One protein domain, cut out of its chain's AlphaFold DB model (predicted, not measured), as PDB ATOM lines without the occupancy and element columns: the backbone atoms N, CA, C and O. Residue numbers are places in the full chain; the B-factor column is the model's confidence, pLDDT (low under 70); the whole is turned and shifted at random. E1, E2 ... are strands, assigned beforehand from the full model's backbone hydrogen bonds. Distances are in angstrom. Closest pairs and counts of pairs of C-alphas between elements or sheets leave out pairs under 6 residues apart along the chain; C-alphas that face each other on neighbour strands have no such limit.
ATOM      1  N   TRP A  91     209.580 168.099 353.220       82.56
ATOM      2  CA  TRP A  91     208.340 168.885 353.209       82.56
ATOM      3  C   TRP A  91     208.237 169.770 351.968       82.56
ATOM      4  O   TRP A  91     209.240 170.315 351.507       82.56
ATOM      5  N   ARG A  92     207.022 169.924 351.431       76.62
ATOM      6  CA  ARG A  92     206.778 170.766 350.256       76.62
ATOM      7  C   ARG A  92     207.160 172.203 350.512       76.62
ATOM      8  O   ARG A  92     207.900 172.776 349.716       76.62
ATOM      9  N   ASP A  93     206.648 172.731 351.610       69.12
ATOM     10  CA  ASP A  93     206.850 174.102 352.007       69.12
ATOM     11  C   ASP A  93     207.631 174.110 353.308       69.12
ATOM     12  O   ASP A  93     207.230 173.566 354.338       69.12
ATOM     13  N   VAL A  94     208.778 174.773 353.248       57.41
ATOM     14  CA  VAL A  94     209.660 175.034 354.384       57.41
ATOM     15  C   VAL A  94     208.906 175.831 355.479       57.41
ATOM     16  O   VAL A  94     209.273 175.801 356.649       57.41
ATOM     17  N   GLY A  95     207.795 176.492 355.134       53.38
ATOM     18  CA  GLY A  95     206.898 177.174 356.071       53.38
ATOM     19  C   GLY A  95     205.774 176.320 356.675       53.38
ATOM     20  O   GLY A  95     205.214 176.737 357.680       53.38
ATOM     21  N   GLU A  96     205.456 175.135 356.137       52.91
ATOM     22  CA  GLU A  96     204.244 174.393 356.538       52.91
ATOM     23  C   GLU A  96     204.376 173.611 357.860       52.91
ATOM     24  O   GLU A  96     203.458 172.886 358.220       52.91
ATOM     25  N   LEU A  97     205.460 173.764 358.640       57.06
ATOM     26  CA  LEU A  97     205.619 173.117 359.958       57.06
ATOM     27  C   LEU A  97     206.569 173.868 360.909       57.06
ATOM     28  O   LEU A  97     207.676 174.195 360.462       57.06
ATOM     29  N   PRO A  98     206.338 173.942 362.241       50.62
ATOM     30  CA  PRO A  98     205.121 173.837 363.055       50.62
ATOM     31  C   PRO A  98     204.812 175.166 363.798       50.62
ATOM     32  O   PRO A  98     204.295 175.144 364.911       50.62
ATOM     33  N   GLU A  99     205.170 176.322 363.225       49.34
ATOM     34  CA  GLU A  99     204.715 177.639 363.724       49.34
ATOM     35  C   GLU A  99     203.403 178.100 363.061       49.34
ATOM     36  O   GLU A  99     202.694 178.920 363.631       49.34
ATOM     37  N   GLU A 100     203.036 177.536 361.903       46.69
ATOM     38  CA  GLU A 100     201.774 177.819 361.194       46.69
ATOM     39  C   GLU A 100     200.755 176.666 361.280       46.69
ATOM     40  O   GLU A 100     199.791 176.634 360.522       46.69
ATOM     41  N   LEU A 101     200.876 175.763 362.267       49.47
ATOM     42  CA  LEU A 101     199.653 175.201 362.858       49.47
ATOM     43  C   LEU A 101     199.083 176.319 363.724       49.47
ATOM     44  O   LEU A 101     199.298 176.367 364.934       49.47
ATOM     45  N   SER A 102     198.497 177.303 363.048       43.88
ATOM     46  CA  SER A 102     197.841 178.435 363.667       43.88
ATOM     47  C   SER A 102     196.919 177.925 364.769       43.88
ATOM     48  O   SER A 102     196.339 176.847 364.659       43.88
ATOM     49  N   GLU A 103     196.694 178.728 365.804       47.38
ATOM     50  CA  GLU A 103     195.621 178.474 366.779       47.38
ATOM     51  C   GLU A 103     194.234 178.299 366.107       47.38
ATOM     52  O   GLU A 103     193.266 177.914 366.759       47.38
ATOM     53  N   THR A 104     194.140 178.563 364.796       45.38
ATOM     54  CA  THR A 104     192.979 178.360 363.927       45.38
ATOM     55  C   THR A 104     192.986 177.059 363.111       45.38
ATOM     56  O   THR A 104     191.915 176.663 362.651       45.38
ATOM     57  N   ASP A 105     194.121 176.375 362.919       51.03
ATOM     58  CA  ASP A 105     194.129 175.030 362.337       51.03
ATOM     59  C   ASP A 105     193.769 174.073 363.469       51.03
ATOM     60  O   ASP A 105     194.449 174.031 364.491       51.03
ATOM     61  N   SER A 106     192.651 173.357 363.344       51.12
ATOM     62  CA  SER A 106     191.961 172.674 364.458       51.12
ATOM     63  C   SER A 106     192.738 171.523 365.135       51.12
ATOM     64  O   SER A 106     192.163 170.652 365.786       51.12
ATOM     65  N   GLY A 107     194.062 171.468 364.978       60.31
ATOM     66  CA  GLY A 107     194.915 170.401 365.463       60.31
ATOM     67  C   GLY A 107     194.617 169.077 364.765       60.31
ATOM     68  O   GLY A 107     194.952 168.026 365.313       60.31
ATOM     69  N   THR A 108     193.963 169.107 363.602       66.06
ATOM     70  CA  THR A 108     193.578 167.915 362.835       66.06
ATOM     71  C   THR A 108     194.683 167.464 361.891       66.06
ATOM     72  O   THR A 108     194.867 166.260 361.718       66.06
ATOM     73  N   ARG A 109     195.495 168.387 361.353       78.31
ATOM     74  CA  ARG A 109     196.578 168.102 360.392       78.31
ATOM     75  C   ARG A 109     197.852 167.556 361.056       78.31
ATOM     76  O   ARG A 109     198.933 168.129 360.954       78.31
ATOM     77  N   LYS A 110     197.717 166.450 361.791       82.75
ATOM     78  CA  LYS A 110     198.790 165.813 362.582       82.75
ATOM     79  C   LYS A 110     199.490 164.653 361.871       82.75
ATOM     80  O   LYS A 110     200.447 164.110 362.420       82.75
ATOM     81  N   CYS A 111     199.024 164.261 360.686       88.50
ATOM     82  CA  CYS A 111     199.613 163.184 359.898       88.50
ATOM     83  C   CYS A 111     200.319 163.737 358.662       88.50
ATOM     84  O   CYS A 111     199.980 164.803 358.160       88.50
ATOM     85  N   ALA A 112     201.331 163.017 358.185       89.25
ATOM     86  CA  ALA A 112     202.070 163.384 356.987       89.25
ATOM     87  C   ALA A 112     201.583 162.545 355.807       89.25
ATOM     88  O   ALA A 112     201.320 161.351 355.952       89.25
ATOM     89  N   MET A 113     201.519 163.150 354.628       91.56
ATOM     90  CA  MET A 113     201.373 162.433 353.368       91.56
ATOM     91  C   MET A 113     202.429 162.895 352.365       91.56
ATOM     92  O   MET A 113     202.911 164.021 352.449       91.56
ATOM     93  N   THR A 114     202.780 162.041 351.407       93.00
ATOM     94  CA  THR A 114     203.655 162.393 350.278       93.00
ATOM     95  C   THR A 114     202.833 162.657 349.020       93.00
ATOM     96  O   THR A 114     201.829 161.990 348.771       93.00
ATOM     97  N   GLU A 115     203.255 163.623 348.213       90.12
ATOM     98  CA  GLU A 115     202.648 163.943 346.923       90.12
ATOM     99  C   GLU A 115     203.594 163.559 345.783       90.12
ATOM    100  O   GLU A 115     204.561 164.253 345.464       90.12
ATOM    101  N   LEU A 116     203.291 162.423 345.153       90.88
ATOM    102  CA  LEU A 116     204.134 161.799 344.126       90.88
ATOM    103  C   LEU A 116     204.325 162.683 342.888       90.88
ATOM    104  O   LEU A 116     205.407 162.729 342.315       90.88
ATOM    105  N   ASN A 117     203.297 163.447 342.511       91.88
ATOM    106  CA  ASN A 117     203.342 164.408 341.405       91.88
ATOM    107  C   ASN A 117     204.162 165.677 341.718       91.88
ATOM    108  O   ASN A 117     204.260 166.569 340.877       91.88
ATOM    109  N   LYS A 118     204.714 165.783 342.930       89.25
ATOM    110  CA  LYS A 118     205.525 166.904 343.413       89.25
ATOM    111  C   LYS A 118     206.838 166.388 343.994       89.25
ATOM    112  O   LYS A 118     207.213 166.759 345.102       89.25
ATOM    113  N   GLU A 119     207.508 165.506 343.250       91.50
ATOM    114  CA  GLU A 119     208.834 164.964 343.598       91.50
ATOM    115  C   GLU A 119     208.854 164.234 344.954       91.50
ATOM    116  O   GLU A 119     209.864 164.214 345.658       91.50
ATOM    117  N   GLY A 120     207.711 163.676 345.365       90.75
ATOM    118  CA  GLY A 120     207.575 162.990 346.649       90.75
ATOM    119  C   GLY A 120     207.588 163.919 347.866       90.75
ATOM    120  O   GLY A 120     207.753 163.432 348.988       90.75
ATOM    121  N   LYS A 121     207.406 165.233 347.679       90.12
ATOM    122  CA  LYS A 121     207.350 166.208 348.774       90.12
ATOM    123  C   LYS A 121     206.203 165.918 349.744       90.12
ATOM    124  O   LYS A 121     205.130 165.463 349.345       90.12
ATOM    125  N   TRP A 122     206.428 166.191 351.024       89.31
ATOM    126  CA  TRP A 122     205.506 165.881 352.112       89.31
ATOM    127  C   TRP A 122     204.584 167.053 352.435       89.31
ATOM    128  O   TRP A 122     204.962 168.215 352.283       89.31
ATOM    129  N   LYS A 123     203.389 166.743 352.934       87.06
ATOM    130  CA  LYS A 123     202.383 167.705 353.386       87.06
ATOM    131  C   LYS A 123     201.712 167.221 354.663       87.06
ATOM    132  O   LYS A 123     201.457 166.023 354.805       87.06
ATOM    133  N   ALA A 124     201.410 168.146 355.572       85.69
ATOM    134  CA  ALA A 124     200.590 167.860 356.740       85.69
ATOM    135  C   ALA A 124     199.105 167.754 356.348       85.69
ATOM    136  O   ALA A 124     198.553 168.604 355.634       85.69
ATOM    137  N   ASP A 125     198.438 166.707 356.816       86.62
ATOM    138  CA  ASP A 125     197.040 166.439 356.509       86.62
ATOM    139  C   ASP A 125     196.301 165.755 357.662       86.62
ATOM    140  O   ASP A 125     196.906 165.270 358.626       86.62
ATOM    141  N   ASP A 126     194.972 165.763 357.575       87.19
ATOM    142  CA  ASP A 126     194.106 165.126 358.564       87.19
ATOM    143  C   ASP A 126     194.278 163.603 358.534       87.19
ATOM    144  O   ASP A 126     194.073 162.955 357.502       87.19
ATOM    145  N   CYS A 127     194.612 163.039 359.695       89.31
ATOM    146  CA  CYS A 127     194.786 161.607 359.910       89.31
ATOM    147  C   CYS A 127     193.544 160.769 359.562       89.31
ATOM    148  O   CYS A 127     193.675 159.588 359.252       89.31
ATOM    149  N   ASN A 128     192.346 161.357 359.615       91.69
ATOM    150  CA  ASN A 128     191.083 160.667 359.341       91.69
ATOM    151  C   ASN A 128     190.737 160.618 357.846       91.69
ATOM    152  O   ASN A 128     189.783 159.947 357.444       91.69
ATOM    153  N   THR A 129     191.498 161.319 357.003       92.56
ATOM    154  CA  THR A 129     191.267 161.306 355.558       92.56
ATOM    155  C   THR A 129     191.710 159.971 354.964       92.56
ATOM    156  O   THR A 129     192.862 159.566 355.104       92.56
ATOM    157  N   ARG A 130     190.816 159.294 354.233       95.25
ATOM    158  CA  ARG A 130     191.123 158.020 353.560       95.25
ATOM    159  C   ARG A 130     191.981 158.268 352.317       95.25
ATOM    160  O   ARG A 130     191.606 159.073 351.466       95.25
TER     161      ARG A 130
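This is residues 91 to 130 of the 156 residues of the protein "C-type lectin domain-containing protein" of Maylandia zebra (zebra mbuna) (UniProt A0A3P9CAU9). With little regular structure, this is a flat piece: a twisted hairpin of two short strands, E1 and E2, with residues 91 to 110 making a wide open loop that begins near E2 and returns to E1. A short tail, residues 126 to 130, leads away from E2. The 40 printed residues hold no named helix and two antiparallel strands, E1 then E2; the class is all strand, with 10 residues in named elements. It is only just compact, close to loose, with a radius of gyration of the C-alphas of 10.5 A and spans of 30 by 25 by 10 A.

Start at C-alpha 91, (208.340, 168.885, 353.209), and pass the loop to C-alpha 111 at (199.613, 163.184, 359.898). There E1, residues 111 to 115, begins and runs 13.3 A. E2, residues 121 to 125, runs 12.9 A to C-alpha 125 at (197.040, 166.439, 356.509).

E1 and E2 form a hairpin with a tight link, antiparallel at 142 degrees. Look for N 113 and O 123, 2.9 A apart, and N 125 and O 111, 2.8 A, both within hydrogen-bond range. C-alphas 114 and 122 face each other at 4.4 A.

The C-alphas farthest apart, Glu 103 and Asn 117, are 30.0 A apart. The printed part has no cut. Residues 93 to 108 have pLDDT under 70.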